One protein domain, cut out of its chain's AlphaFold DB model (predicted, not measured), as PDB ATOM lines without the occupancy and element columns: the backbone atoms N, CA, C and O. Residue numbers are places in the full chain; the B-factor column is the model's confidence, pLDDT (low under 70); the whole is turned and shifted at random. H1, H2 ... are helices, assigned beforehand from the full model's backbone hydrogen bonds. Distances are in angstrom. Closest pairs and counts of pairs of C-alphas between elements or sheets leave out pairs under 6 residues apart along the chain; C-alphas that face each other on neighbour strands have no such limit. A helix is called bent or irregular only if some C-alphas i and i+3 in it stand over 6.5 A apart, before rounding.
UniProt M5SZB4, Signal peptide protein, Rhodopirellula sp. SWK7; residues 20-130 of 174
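AT A GLANCE: This is residues 20 to 130 of the 174 residues of the protein "Signal peptide protein" of Rhodopirellula sp. SWK7 (UniProt M5SZB4). Look for a long helical hairpin: two very long helices, H1 and H2, run side by side in opposite ways, meeting near the turn that joins them and parted by a gap along most of their length. The printed part has 111 residues with two named helices, H1 then H2, and no named strand; the class is all helix. The whole is extended, with a radius of gyration of the C-alphas of 24.9 A, and its outline is a rod spanning 82 by 24 by 13 A.

HOW THE PARTS SIT: Start with the longest helix, H1, residues 20 to 73, which forms a helical hairpin with H2, residues 78 to 130. The two touch, and their closest C-alphas, those of Gly 67 and Met 82, are 4.1 A apart. H1 touches H2 with residues 63 to 71 alone, and H2 touches H1 with residues 78 to 89 alone. Their lines stand at a shallow tilt of 9 degrees, opposite ways, and their centres are 15.0 A apart. Residues 21 to 58 of H1 and residues 90 to 128 of H2 stand free. In H1 and H2, every O i to N i+4 pair is within hydrogen-bond range.

IN THESE COORDINATES: Find C-alpha 20 at (203.664, 97.729, 157.160); from there H1 runs 74.8 A to C-alpha 73 at (172.947, 165.839, 152.935). After a tight link of 4 residues, H2 begins at C-alpha 78 and runs 76.5 A to C-alpha 130 at (194.447, 89.388, 156.040). Neither helix is bent.

THE WHOLE: The two C-alphas farthest apart are those of Thr 75, in the link, and Leu 130, at 81.9 A. The first and last printed C-alphas, those of Cys 20 and Leu 130, are 12.5 A apart. The printed part has no cut. In the B-factor column the mean pLDDT of the printed part is 85.9, and no printed residue is under 70.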
ATOM      1  N   CYS A  20     203.988  97.104 155.879       79.75
ATOM      2  CA  CYS A  20     203.664  97.729 157.160       79.75
ATOM      3  C   CYS A  20     204.743  98.740 157.574       79.75
ATOM      4  O   CYS A  20     204.398  99.858 157.953       79.75
ATOM      5  N   ASP A  21     206.020  98.392 157.408       78.12
ATOM      6  CA  ASP A  21     207.159  99.278 157.682       78.12
ATOM      7  C   ASP A  21     207.139 100.510 156.754       78.12
ATOM      8  O   ASP A  21     207.345 101.643 157.193       78.12
ATOM      9  N   LEU A  22     206.807 100.325 155.470       81.69
ATOM     10  CA  LEU A  22     206.605 101.434 154.526       81.69
ATOM     11  C   LEU A  22     205.431 102.338 154.923       81.69
ATOM     12  O   LEU A  22     205.521 103.560 154.788       81.69
ATOM     13  N   PHE A  23     204.329 101.756 155.403       82.25
ATOM     14  CA  PHE A  23     203.171 102.516 155.870       82.25
ATOM     15  C   PHE A  23     203.495 103.321 157.133       82.25
ATOM     16  O   PHE A  23     203.065 104.467 157.260       82.25
ATOM     17  N   GLU A  24     204.288 102.760 158.042       84.12
ATOM     18  CA  GLU A  24     204.746 103.451 159.246       84.12
ATOM     19  C   GLU A  24     205.618 104.667 158.902       84.12
ATOM     20  O   GLU A  24     205.389 105.759 159.425       84.12
ATOM     21  N   LEU A  25     206.533 104.524 157.940       82.81
ATOM     22  CA  LEU A  25     207.334 105.641 157.429       82.81
ATOM     23  C   LEU A  25     206.472 106.722 156.754       82.81
ATOM     24  O   LEU A  25     206.677 107.913 156.989       82.81
ATOM     25  N   GLN A  26     205.471 106.331 155.959       80.62
ATOM     26  CA  GLN A  26     204.536 107.278 155.336       80.62
ATOM     27  C   GLN A  26     203.682 108.014 156.382       80.62
ATOM     28  O   GLN A  26     203.455 109.216 156.261       80.62
ATOM     29  N   MET A  27     203.260 107.326 157.446       80.19
ATOM     30  CA  MET A  27     202.534 107.933 158.565       80.19
ATOM     31  C   MET A  27     203.394 108.941 159.334       80.19
ATOM     32  O   MET A  27     202.877 109.980 159.751       80.19
ATOM     33  N   GLN A  28     204.696 108.684 159.492       87.19
ATOM     34  CA  GLN A  28     205.617 109.651 160.093       87.19
ATOM     35  C   GLN A  28     205.728 110.924 159.243       87.19
ATOM     36  O   GLN A  28     205.640 112.022 159.795       87.19
ATOM     37  N   LEU A  29     205.823 110.793 157.915       84.81
ATOM     38  CA  LEU A  29     205.855 111.946 157.008       84.81
ATOM     39  C   LEU A  29     204.543 112.748 157.063       84.81
ATOM     40  O   LEU A  29     204.566 113.956 157.285       84.81
ATOM     41  N   ILE A  30     203.396 112.060 156.977       82.31
ATOM     42  CA  ILE A  30     202.064 112.680 157.079       82.31
ATOM     43  C   ILE A  30     201.887 113.389 158.424       82.31
ATOM     44  O   ILE A  30     201.274 114.455 158.489       82.31
ATOM     45  N   SER A  31     202.404 112.816 159.513       86.75
ATOM     46  CA  SER A  31     202.334 113.436 160.835       86.75
ATOM     47  C   SER A  31     203.118 114.751 160.884       86.75
ATOM     48  O   SER A  31     202.612 115.733 161.433       86.75
ATOM     49  N   VAL A  32     204.320 114.790 160.301       87.12
ATOM     50  CA  VAL A  32     205.143 116.008 160.217       87.12
ATOM     51  C   VAL A  32     204.469 117.054 159.325       87.12
ATOM     52  O   VAL A  32     204.260 118.187 159.765       87.12
ATOM     53  N   ASP A  33     204.000 116.661 158.139       85.50
ATOM     54  CA  ASP A  33     203.287 117.559 157.221       85.50
ATOM     55  C   ASP A  33     201.991 118.102 157.848       85.50
ATOM     56  O   ASP A  33     201.644 119.277 157.691       85.50
ATOM     57  N   SER A  34     201.283 117.277 158.626       81.19
ATOM     58  CA  SER A  34     200.086 117.695 159.357       81.19
ATOM     59  C   SER A  34     200.407 118.733 160.431       81.19
ATOM     60  O   SER A  34     199.609 119.647 160.639       81.19
ATOM     61  N   GLN A  35     201.557 118.641 161.108       88.00
ATOM     62  CA  GLN A  35     201.971 119.650 162.086       88.00
ATOM     63  C   GLN A  35     202.254 120.998 161.417       88.00
ATOM     64  O   GLN A  35     201.738 122.021 161.880       88.00
ATOM     65  N   GLU A  36     202.981 121.008 160.299       87.75
ATOM     66  CA  GLU A  36     203.225 122.243 159.550       87.75
ATOM     67  C   GLU A  36     201.929 122.850 159.004       87.75
ATOM     68  O   GLU A  36     201.694 124.060 159.122       87.75
ATOM     69  N   ALA A  37     201.052 122.015 158.439       82.56
ATOM     70  CA  ALA A  37     199.753 122.443 157.935       82.56
ATOM     71  C   ALA A  37     198.879 123.016 159.060       82.56
ATOM     72  O   ALA A  37     198.283 124.082 158.893       82.56
ATOM     73  N   LYS A  38     198.852 122.371 160.234       85.31
ATOM     74  CA  LYS A  38     198.144 122.870 161.424       85.31
ATOM     75  C   LYS A  38     198.694 124.209 161.890       85.31
ATOM     76  O   LYS A  38     197.903 125.086 162.235       85.31
ATOM     77  N   GLN A  39     200.011 124.399 161.891       89.06
ATOM     78  CA  GLN A  39     200.611 125.664 162.313       89.06
ATOM     79  C   GLN A  39     200.268 126.797 161.335       89.06
ATOM     80  O   GLN A  39     199.860 127.879 161.769       89.06
ATOM     81  N   LYS A  40     200.352 126.538 160.023       86.81
ATOM     82  CA  LYS A  40     199.939 127.492 158.977       86.81
ATOM     83  C   LYS A  40     198.452 127.825 159.090       86.81
ATOM     84  O   LYS A  40     198.095 129.001 159.095       86.81
ATOM     85  N   LEU A  41     197.600 126.815 159.269       85.81
ATOM     86  CA  LEU A  41     196.163 126.990 159.465       85.81
ATOM     87  C   LEU A  41     195.863 127.816 160.721       85.81
ATOM     88  O   LEU A  41     195.105 128.776 160.647       85.81
ATOM     89  N   THR A  42     196.494 127.494 161.851       88.62
ATOM     90  CA  THR A  42     196.315 128.226 163.115       88.62
ATOM     91  C   THR A  42     196.714 129.690 162.952       88.62
ATOM     92  O   THR A  42     195.969 130.579 163.357       88.62
ATOM     93  N   ARG A  43     197.847 129.963 162.293       90.69
ATOM     94  CA  ARG A  43     198.291 131.333 162.010       90.69
ATOM     95  C   ARG A  43     197.299 132.084 161.120       90.69
ATOM     96  O   ARG A  43     196.982 133.232 161.424       90.69
ATOM     97  N   SER A  44     196.790 131.450 160.065       85.56
ATOM     98  CA  SER A  44     195.772 132.050 159.195       85.56
ATOM     99  C   SER A  44     194.454 132.300 159.928       85.56
ATOM    100  O   SER A  44     193.858 133.351 159.732       85.56
ATOM    101  N   ILE A  45     194.028 131.394 160.814       89.81
ATOM    102  CA  ILE A  45     192.819 131.571 161.633       89.81
ATOM    103  C   ILE A  45     192.987 132.748 162.597       89.81
ATOM    104  O   ILE A  45     192.097 133.588 162.673       89.81
ATOM    105  N   VAL A  46     194.118 132.844 163.302       92.06
ATOM    106  CA  VAL A  46     194.390 133.954 164.233       92.06
ATOM    107  C   VAL A  46     194.486 135.288 163.492       92.06
ATOM    108  O   VAL A  46     193.911 136.283 163.919       92.06
ATOM    109  N   CYS A  47     195.187 135.328 162.358       88.75
ATOM    110  CA  CYS A  47     195.279 136.544 161.553       88.75
ATOM    111  C   CYS A  47     193.908 136.944 160.983       88.75
ATOM    112  O   CYS A  47     193.521 138.108 161.071       88.75
ATOM    113  N   GLY A  48     193.151 135.971 160.470       86.25
ATOM    114  CA  GLY A  48     191.802 136.173 159.953       86.25
ATOM    115  C   GLY A  48     190.822 136.644 161.026       86.25
ATOM    116  O   GLY A  48     190.025 137.539 160.759       86.25
ATOM    117  N   SER A  49     190.904 136.114 162.249       89.06
ATOM    118  CA  SER A  49     190.032 136.533 163.350       89.06
ATOM    119  C   SER A  49     190.333 137.960 163.810       89.06
ATOM    120  O   SER A  49     189.403 138.749 163.970       89.06
ATOM    121  N   ILE A  50     191.611 138.332 163.939       88.19
ATOM    122  CA  ILE A  50     192.014 139.711 164.256       88.19
ATOM    123  C   ILE A  50     191.533 140.670 163.161       88.19
ATOM    124  O   ILE A  50     190.927 141.698 163.465       88.19
ATOM    125  N   ALA A  51     191.751 140.321 161.889       81.62
ATOM    126  CA  ALA A  51     191.287 141.119 160.760       81.62
ATOM    127  C   ALA A  51     189.757 141.275 160.759       81.62
ATOM    128  O   ALA A  51     189.266 142.379 160.538       81.62
ATOM    129  N   ALA A  52     189.004 140.213 161.063       86.31
ATOM    130  CA  ALA A  52     187.546 140.258 161.145       86.31
ATOM    131  C   ALA A  52     187.047 141.181 162.271       86.31
ATOM    132  O   ALA A  52     186.125 141.965 162.052       86.31
ATOM    133  N   VAL A  53     187.674 141.140 163.452       90.44
ATOM    134  CA  VAL A  53     187.331 142.027 164.581       90.44
ATOM    135  C   VAL A  53     187.641 143.489 164.250       90.44
ATOM    136  O   VAL A  53     186.807 144.367 164.489       90.44
ATOM    137  N   LEU A  54     188.813 143.760 163.667       81.88
ATOM    138  CA  LEU A  54     189.196 145.107 163.240       81.88
ATOM    139  C   LEU A  54     188.266 145.638 162.146       81.88
ATOM    140  O   LEU A  54     187.787 146.765 162.256       81.88
ATOM    141  N   ALA A  55     187.962 144.824 161.133       81.94
ATOM    142  CA  ALA A  55     187.035 145.185 160.068       81.94
ATOM    143  C   ALA A  55     185.630 145.459 160.620       81.94
ATOM    144  O   ALA A  55     185.035 146.475 160.272       81.94
ATOM    145  N   GLY A  56     185.130 144.615 161.528       89.25
ATOM    146  CA  GLY A  56     183.846 144.831 162.196       89.25
ATOM    147  C   GLY A  56     183.808 146.139 162.988       89.25
ATOM    148  O   GLY A  56     182.828 146.874 162.916       89.25
ATOM    149  N   SER A  57     184.899 146.477 163.678       88.69
ATOM    150  CA  SER A  57     185.005 147.716 164.462       88.69
ATOM    151  C   SER A  57     185.107 148.961 163.573       88.69
ATOM    152  O   SER A  57     184.463 149.971 163.834       88.69
ATOM    153  N   ALA A  58     185.885 148.900 162.491       81.88
ATOM    154  CA  ALA A  58     185.960 149.982 161.513       81.88
ATOM    155  C   ALA A  58     184.614 150.187 160.798       81.88
ATOM    156  O   ALA A  58     184.215 151.323 160.540       81.88
ATOM    157  N   LEU A  59     183.892 149.096 160.522       89.56
ATOM    158  CA  LEU A  59     182.587 149.124 159.872       89.56
ATOM    159  C   LEU A  59     181.528 149.827 160.730       89.56
ATOM    160  O   LEU A  59     180.759 150.615 160.187       89.56
ATOM    161  N   THR A  60     181.499 149.612 162.051       90.94
ATOM    162  CA  THR A  60     180.544 150.316 162.932       90.94
ATOM    163  C   THR A  60     180.818 151.819 162.987       90.94
ATOM    164  O   THR A  60     179.882 152.611 162.894       90.94
ATOM    165  N   VAL A  61     182.089 152.228 163.061       91.00
ATOM    166  CA  VAL A  61     182.478 153.648 163.003       91.00
ATOM    167  C   VAL A  61     182.099 154.261 161.653       91.00
ATOM    168  O   VAL A  61     181.531 155.352 161.610       91.00
ATOM    169  N   LEU A  62     182.349 153.545 160.553       87.25
ATOM    170  CA  LEU A  62     181.980 153.982 159.208       87.25
ATOM    171  C   LEU A  62     180.461 154.130 159.054       87.25
ATOM    172  O   LEU A  62     180.005 155.103 158.460       87.25
ATOM    173  N   MET A  63     179.673 153.209 159.613       86.12
ATOM    174  CA  MET A  63     178.211 153.296 159.611       86.12
ATOM    175  C   MET A  63     177.707 154.545 160.336       86.12
ATOM    176  O   MET A  63     176.818 155.223 159.826       86.12
ATOM    177  N   ILE A  64     178.295 154.870 161.491       90.75
ATOM    178  CA  ILE A  64     177.960 156.089 162.238       90.75
ATOM    179  C   ILE A  64     178.320 157.327 161.406       90.75
ATOM    180  O   ILE A  64     177.485 158.210 161.219       90.75
ATOM    181  N   ALA A  65     179.537 157.377 160.855       89.62
ATOM    182  CA  ALA A  65     179.991 158.499 160.037       89.62
ATOM    183  C   ALA A  65     179.103 158.714 158.798       89.62
ATOM    184  O   ALA A  65     178.695 159.839 158.520       89.62
ATOM    185  N   LEU A  66     178.747 157.636 158.092       88.38
ATOM    186  CA  LEU A  66     177.850 157.683 156.936       88.38
ATOM    187  C   LEU A  66     176.427 158.093 157.318       88.38
ATOM    188  O   LEU A  66     175.805 158.849 156.579       88.38
ATOM    189  N   GLY A  67     175.903 157.622 158.451       88.31
ATOM    190  CA  GLY A  67     174.568 158.005 158.907       88.31
ATOM    191  C   GLY A  67     174.478 159.482 159.289       88.31
ATOM    192  O   GLY A  67     173.488 160.133 158.960       88.31
ATOM    193  N   LEU A  68     175.526 160.034 159.915       92.25
ATOM    194  CA  LEU A  68     175.629 161.473 160.178       92.25
ATOM    195  C   LEU A  68     175.725 162.268 158.871       92.25
ATOM    196  O   LEU A  68     174.925 163.175 158.656       92.25
ATOM    197  N   LEU A  69     176.630 161.872 157.971       90.38
ATOM    198  CA  LEU A  69     176.822 162.533 156.678       90.38
ATOM    199  C   LEU A  69     175.540 162.527 155.832       90.38
ATOM    200  O   LEU A  69     175.180 163.530 155.223       90.38
ATOM    201  N   LEU A  70     174.817 161.406 155.810       89.88
ATOM    202  CA  LEU A  70     173.560 161.290 155.078       89.88
ATOM    203  C   LEU A  70     172.466 162.169 155.700       89.88
ATOM    204  O   LEU A  70     171.674 162.751 154.964       89.88
ATOM    205  N   GLY A  71     172.443 162.305 157.028       90.69
ATOM    206  CA  GLY A  71     171.550 163.230 157.729       90.69
ATOM    207  C   GLY A  71     171.845 164.706 157.440       90.69
ATOM    208  O   GLY A  71     170.924 165.510 157.464       90.69
ATOM    209  N   GLU A  72     173.091 165.068 157.126       91.56
ATOM    210  CA  GLU A  72     173.446 166.434 156.706       91.56
ATOM    211  C   GLU A  72     173.087 166.711 155.241       91.56
ATOM    212  O   GLU A  72     172.680 167.818 154.892       91.56
ATOM    213  N   LEU A  73     173.220 165.706 154.371       94.25
ATOM    214  CA  LEU A  73     172.947 165.839 152.935       94.25
ATOM    215  C   LEU A  73     171.461 165.705 152.573       94.25
ATOM    216  O   LEU A  73     171.075 166.005 151.442       94.25
ATOM    217  N   THR A  74     170.624 165.230 153.494       93.12
ATOM    218  CA  THR A  74     169.201 164.969 153.252       93.12
ATOM    219  C   THR A  74     168.333 165.608 154.332       93.12
ATOM    220  O   THR A  74     168.800 165.954 155.406       93.12
ATOM    221  N   THR A  75     167.032 165.749 154.082       94.62
ATOM    222  CA  THR A  75     166.065 166.243 155.081       94.62
ATOM    223  C   THR A  75     165.595 165.157 156.058       94.62
ATOM    224  O   THR A  75     164.632 165.354 156.801       94.62
ATOM    225  N   LEU A  76     166.235 163.985 156.041       88.81
ATOM    226  CA  LEU A  76     165.901 162.870 156.918       88.81
ATOM    227  C   LEU A  76     166.337 163.169 158.353       88.81
ATOM    228  O   LEU A  76     167.368 163.788 158.601       88.81
ATOM    229  N   SER A  77     165.572 162.664 159.322       92.06
ATOM    230  CA  SER A  77     166.035 162.671 160.707       92.06
ATOM    231  C   SER A  77     167.303 161.820 160.834       92.06
ATOM    232  O   SER A  77     167.449 160.792 160.164       92.06
ATOM    233  N   THR A  78     168.211 162.207 161.733       88.00
ATOM    234  CA  THR A  78     169.479 161.491 161.968       88.00
ATOM    235  C   THR A  78     169.257 160.000 162.240       88.00
ATOM    236  O   THR A  78     170.016 159.154 161.771       88.00
ATOM    237  N   GLY A  79     168.170 159.659 162.942       86.94
ATOM    238  CA  GLY A  79     167.783 158.271 163.192       86.94
ATOM    239  C   GLY A  79     167.430 157.500 161.915       86.94
ATOM    240  O   GLY A  79     167.876 156.368 161.750       86.94
ATOM    241  N   ALA A  80     166.683 158.109 160.987       86.94
ATOM    242  CA  ALA A  80     166.313 157.468 159.725       86.94
ATOM    243  C   ALA A  80     167.532 157.255 158.811       86.94
ATOM    244  O   ALA A  80     167.681 156.180 158.231       86.94
ATOM    245  N   ALA A  81     168.439 158.234 158.742       86.94
ATOM    246  CA  ALA A  81     169.680 158.128 157.974       86.94
ATOM    247  C   ALA A  81     170.584 156.983 158.481       86.94
ATOM    248  O   ALA A  81     171.052 156.162 157.689       86.94
ATOM    249  N   MET A  82     170.754 156.861 159.803       82.50
ATOM    250  CA  MET A  82     171.487 155.753 160.435       82.50
ATOM    251  C   MET A  82     170.866 154.384 160.137       82.50
ATOM    252  O   MET A  82     171.585 153.419 159.873       82.50
ATOM    253  N   LEU A  83     169.532 154.294 160.156       85.06
ATOM    254  CA  LEU A  83     168.809 153.048 159.895       85.06
ATOM    255  C   LEU A  83     169.029 152.578 158.448       85.06
ATOM    256  O   LEU A  83     169.322 151.405 158.226       85.06
ATOM    257  N   VAL A  84     168.973 153.493 157.473       87.81
ATOM    258  CA  VAL A  84     169.222 153.180 156.054       87.81
ATOM    259  C   VAL A  84     170.642 152.658 155.836       87.81
ATOM    260  O   VAL A  84     170.822 151.623 155.194       87.81
ATOM    261  N   VAL A  85     171.650 153.330 156.402       85.88
ATOM    262  CA  VAL A  85     173.051 152.893 156.297       85.88
ATOM    263  C   VAL A  85     173.245 151.522 156.948       85.88
ATOM    264  O   VAL A  85     173.880 150.645 156.361       85.88
ATOM    265  N   CYS A  86     172.654 151.304 158.125       82.75
ATOM    266  CA  CYS A  86     172.690 150.019 158.817       82.75
ATOM    267  C   CYS A  86     172.076 148.895 157.982       82.75
ATOM    268  O   CYS A  86     172.705 147.851 157.807       82.75
ATOM    269  N   LEU A  87     170.900 149.126 157.398       88.19
ATOM    270  CA  LEU A  87     170.235 148.147 156.545       88.19
ATOM    271  C   LEU A  87     171.075 147.823 155.300       88.19
ATOM    272  O   LEU A  87     171.238 146.653 154.961       88.19
ATOM    273  N   ALA A  88     171.653 148.839 154.652       85.69
ATOM    274  CA  ALA A  88     172.495 148.656 153.471       85.69
ATOM    275  C   ALA A  88     173.746 147.816 153.779       85.69
ATOM    276  O   ALA A  88     174.041 146.853 153.069       85.69
ATOM    277  N   VAL A  89     174.451 148.132 154.869       84.44
ATOM    278  CA  VAL A  89     175.623 147.361 155.305       84.44
ATOM    279  C   VAL A  89     175.232 145.938 155.697       84.44
ATOM    280  O   VAL A  89     175.922 144.991 155.320       84.44
ATOM    281  N   PHE A  90     174.106 145.760 156.391       86.00
ATOM    282  CA  PHE A  90     173.618 144.440 156.782       86.00
ATOM    283  C   PHE A  90     173.347 143.544 155.566       86.00
ATOM    284  O   PHE A  90     173.736 142.377 155.569       86.00
ATOM    285  N   VAL A  91     172.758 144.091 154.497       90.50
ATOM    286  CA  VAL A  91     172.550 143.363 153.234       90.50
ATOM    287  C   VAL A  91     173.884 142.926 152.623       90.50
ATOM    288  O   VAL A  91     174.024 141.766 152.241       90.50
ATOM    289  N   VAL A  92     174.887 143.810 152.578       87.06
ATOM    290  CA  VAL A  92     176.222 143.468 152.052       87.06
ATOM    291  C   VAL A  92     176.874 142.354 152.876       87.06
ATOM    292  O   VAL A  92     177.357 141.372 152.311       87.06
ATOM    293  N   VAL A  93     176.847 142.463 154.207       86.38
ATOM    294  CA  VAL A  93     177.402 141.443 155.112       86.38
ATOM    295  C   VAL A  93     176.667 140.110 154.959       86.38
ATOM    296  O   VAL A  93     177.316 139.067 154.909       86.38
ATOM    297  N   ALA A  94     175.339 140.123 154.821       86.62
ATOM    298  CA  ALA A  94     174.546 138.915 154.602       86.62
ATOM    299  C   ALA A  94     174.914 138.213 153.282       86.62
ATOM    300  O   ALA A  94     175.080 136.992 153.263       86.62
ATOM    301  N   VAL A  95     175.105 138.972 152.195       92.44
ATOM    302  CA  VAL A  95     175.535 138.426 150.894       92.44
ATOM    303  C   VAL A  95     176.935 137.816 150.988       92.44
ATOM    304  O   VAL A  95     177.143 136.689 150.536       92.44
ATOM    305  N   LEU A  96     177.889 138.513 151.610       87.69
ATOM    306  CA  LEU A  96     179.244 137.988 151.805       87.69
ATOM    307  C   LEU A  96     179.248 136.733 152.688       87.69
ATOM    308  O   LEU A  96     179.918 135.754 152.358       87.69
ATOM    309  N   GLY A  97     178.461 136.730 153.767       87.00
ATOM    310  CA  GLY A  97     178.286 135.570 154.639       87.00
ATOM    311  C   GLY A  97     177.714 134.365 153.892       87.00
ATOM    312  O   GLY A  97     178.218 133.252 154.039       87.00
ATOM    313  N   TRP A  98     176.728 134.582 153.020       91.50
ATOM    314  CA  TRP A  98     176.166 133.530 152.172       91.50
ATOM    315  C   TRP A  98     177.198 132.932 151.202       91.50
ATOM    316  O   TRP A  98     177.287 131.708 151.075       91.50
ATOM    317  N   ILE A  99     178.009 133.774 150.550       93.69
ATOM    318  CA  ILE A  99     179.084 133.324 149.649       93.69
ATOM    319  C   ILE A  99     180.124 132.503 150.422       93.69
ATOM    320  O   ILE A  99     180.522 131.429 149.970       93.69
ATOM    321  N   ALA A 100     180.532 132.974 151.604       85.56
ATOM    322  CA  ALA A 100     181.478 132.261 152.455       85.56
ATOM    323  C   ALA A 100     180.935 130.890 152.888       85.56
ATOM    324  O   ALA A 100     181.646 129.891 152.788       85.56
ATOM    325  N   LEU A 101     179.662 130.815 153.294       90.94
ATOM    326  CA  LEU A 101     179.009 129.552 153.648       90.94
ATOM    327  C   LEU A 101     178.989 128.574 152.469       90.94
ATOM    328  O   LEU A 101     179.374 127.420 152.641       90.94
ATOM    329  N   LYS A 102     178.624 129.037 151.267       93.56
ATOM    330  CA  LYS A 102     178.643 128.227 150.036       93.56
ATOM    331  C   LYS A 102     180.034 127.670 149.719       93.56
ATOM    332  O   LYS A 102     180.153 126.514 149.316       93.56
ATOM    333  N   ALA A 103     181.079 128.477 149.904       86.69
ATOM    334  CA  ALA A 103     182.456 128.042 149.691       86.69
ATOM    335  C   ALA A 103     182.881 126.971 150.710       86.69
ATOM    336  O   ALA A 103     183.483 125.965 150.333       86.69
ATOM    337  N   VAL A 104     182.524 127.150 151.988       86.62
ATOM    338  CA  VAL A 104     182.824 126.179 153.053       86.62
ATOM    339  C   VAL A 104     182.093 124.858 152.827       86.62
ATOM    340  O   VAL A 104     182.714 123.803 152.948       86.62
ATOM    341  N   THR A 105     180.808 124.886 152.458       90.88
ATOM    342  CA  THR A 105     180.058 123.656 152.165       90.88
ATOM    343  C   THR A 105     180.631 122.929 150.951       90.88
ATOM    344  O   THR A 105     180.839 121.726 151.023       90.88
ATOM    345  N   GLY A 106     180.999 123.651 149.883       87.44
ATOM    346  CA  GLY A 106     181.622 123.034 148.707       87.44
ATOM    347  C   GLY A 106     182.967 122.365 149.018       87.44
ATOM    348  O   GLY A 106     183.249 121.274 148.528       87.44
ATOM    349  N   ALA A 107     183.783 122.978 149.883       83.19
ATOM    350  CA  ALA A 107     185.025 122.368 150.351       83.19
ATOM    351  C   ALA A 107     184.775 121.132 151.235       83.19
ATOM    352  O   ALA A 107     185.505 120.144 151.134       83.19
ATOM    353  N   ALA A 108     183.747 121.168 152.088       84.25
ATOM    354  CA  ALA A 108     183.371 120.040 152.937       84.25
ATOM    355  C   ALA A 108     182.863 118.842 152.117       84.25
ATOM    356  O   ALA A 108     183.267 117.711 152.394       84.25
ATOM    357  N   ASP A 109     182.058 119.090 151.083       86.88
ATOM    358  CA  ASP A 109     181.549 118.056 150.175       86.88
ATOM    359  C   ASP A 109     182.695 117.386 149.399       86.88
ATOM    360  O   ASP A 109     182.787 116.160 149.358       86.88
ATOM    361  N   ALA A 110     183.651 118.170 148.885       82.62
ATOM    362  CA  ALA A 110     184.846 117.632 148.225       82.62
ATOM    363  C   ALA A 110     185.711 116.762 149.166       82.62
ATOM    364  O   ALA A 110     186.312 115.764 148.752       82.62
ATOM    365  N   MET A 111     185.756 117.102 150.459       80.19
ATOM    366  CA  MET A 111     186.438 116.279 151.461       80.19
ATOM    367  C   MET A 111     185.668 114.999 151.809       80.19
ATOM    368  O   MET A 111     186.299 114.006 152.176       80.19
ATOM    369  N   ALA A 112     184.336 115.003 151.734       83.75
ATOM    370  CA  ALA A 112     183.521 113.822 152.014       83.75
ATOM    371  C   ALA A 112     183.779 112.708 150.987       83.75
ATOM    372  O   ALA A 112     183.963 111.556 151.389       83.75
ATOM    373  N   GLU A 113     183.908 113.064 149.706       80.75
ATOM    374  CA  GLU A 113     184.249 112.119 148.634       80.75
ATOM    375  C   GLU A 113     185.623 111.476 148.878       80.75
ATOM    376  O   GLU A 113     185.749 110.255 148.969       80.75
ATOM    377  N   THR A 114     186.638 112.305 149.144       77.88
ATOM    378  CA  THR A 114     188.007 111.839 149.431       77.88
ATOM    379  C   THR A 114     188.057 110.880 150.631       77.88
ATOM    380  O   THR A 114     188.818 109.910 150.635       77.88
ATOM    381  N   LYS A 115     187.243 111.117 151.672       81.38
ATOM    382  CA  LYS A 115     187.162 110.225 152.843       81.38
ATOM    383  C   LYS A 115     186.554 108.868 152.500       81.38
ATOM    384  O   LYS A 115     187.022 107.863 153.037       81.38
ATOM    385  N   SER A 116     185.528 108.846 151.651       84.75
ATOM    386  CA  SER A 116     184.882 107.612 151.190       84.75
ATOM    387  C   SER A 116     185.875 106.741 150.418       84.75
ATOM    388  O   SER A 116     186.103 105.587 150.788       84.75
ATOM    389  N   GLU A 117     186.565 107.328 149.435       85.38
ATOM    390  CA  GLU A 117     187.577 106.626 148.638       85.38
ATOM    391  C   GLU A 117     188.748 106.138 149.498       85.38
ATOM    392  O   GLU A 117     189.209 105.001 149.362       85.38
ATOM    393  N   PHE A 118     189.215 106.965 150.438       81.81
ATOM    394  CA  PHE A 118     190.277 106.575 151.362       81.81
ATOM    395  C   PHE A 118     189.860 105.396 152.250       81.81
ATOM    396  O   PHE A 118     190.624 104.441 152.398       81.81
ATOM    397  N   ALA A 119     188.649 105.425 152.816       81.44
ATOM    398  CA  ALA A 119     188.130 104.336 153.640       81.44
ATOM    399  C   ALA A 119     187.980 103.035 152.839       81.44
ATOM    400  O   ALA A 119     188.295 101.952 153.347       81.44
ATOM    401  N   GLU A 120     187.547 103.127 151.580       85.00
ATOM    402  CA  GLU A 120     187.449 101.966 150.706       85.00
ATOM    403  C   GLU A 120     188.832 101.390 150.375       85.00
ATOM    404  O   GLU A 120     189.055 100.190 150.559       85.00
ATOM    405  N   ASN A 121     189.789 102.235 149.991       81.06
ATOM    406  CA  ASN A 121     191.174 101.832 149.741       81.06
ATOM    407  C   ASN A 121     191.797 101.151 150.970       81.06
ATOM    408  O   ASN A 121     192.457 100.114 150.848       81.06
ATOM    409  N   LEU A 122     191.516 101.666 152.171       79.31
ATOM    410  CA  LEU A 122     191.970 101.069 153.425       79.31
ATOM    411  C   LEU A 122     191.330  99.694 153.677       79.31
ATOM    412  O   LEU A 122     191.997  98.770 154.148       79.31
ATOM    413  N   ARG A 123     190.050  99.522 153.326       81.56
ATOM    414  CA  ARG A 123     189.344  98.235 153.413       81.56
ATOM    415  C   ARG A 123     189.934  97.204 152.447       81.56
ATOM    416  O   ARG A 123     190.140  96.058 152.853       81.56
ATOM    417  N   TRP A 124     190.247  97.597 151.210       83.00
ATOM    418  CA  TRP A 124     190.922  96.739 150.227       83.00
ATOM    419  C   TRP A 124     192.329  96.339 150.681       83.00
ATOM    420  O   TRP A 124     192.698  95.162 150.586       83.00
ATOM    421  N   LEU A 125     193.091  97.286 151.235       76.62
ATOM    422  CA  LEU A 125     194.416  97.028 151.793       76.62
ATOM    423  C   LEU A 125     194.338  96.026 152.954       76.62
ATOM    424  O   LEU A 125     195.058  95.027 152.968       76.62
ATOM    425  N   LYS A 126     193.394  96.234 153.880       78.88
ATOM    426  CA  LYS A 126     193.154  95.339 155.017       78.88
ATOM    427  C   LYS A 126     192.752  93.929 154.570       78.88
ATOM    428  O   LYS A 126     193.271  92.952 155.106       78.88
ATOM    429  N   ALA A 127     191.868  93.805 153.578       78.12
ATOM    430  CA  ALA A 127     191.465  92.510 153.026       78.12
ATOM    431  C   ALA A 127     192.635  91.777 152.342       78.12
ATOM    432  O   ALA A 127     192.787  90.566 152.505       78.12
ATOM    433  N   THR A 128     193.494  92.514 151.632       72.62
ATOM    434  CA  THR A 128     194.683  91.958 150.964       72.62
ATOM    435  C   THR A 128     195.724  91.464 151.972       72.62
ATOM    436  O   THR A 128     196.324  90.411 151.761       72.62
ATOM    437  N   LEU A 129     195.903  92.181 153.086       73.25
ATOM    438  CA  LEU A 129     196.821  91.796 154.161       73.25
ATOM    439  C   LEU A 129     196.327  90.583 154.969       73.25
ATOM    440  O   LEU A 129     197.138  89.741 155.345       73.25
ATOM    441  N   LEU A 130     195.018  90.472 155.226       74.00
ATOM    442  CA  LEU A 130     194.447  89.388 156.040       74.00
ATOM    443  C   LEU A 130     194.239  88.073 155.269       74.00
ATOM    444  O   LEU A 130     194.284  87.009 155.882       74.00
TER     445      LEU A 130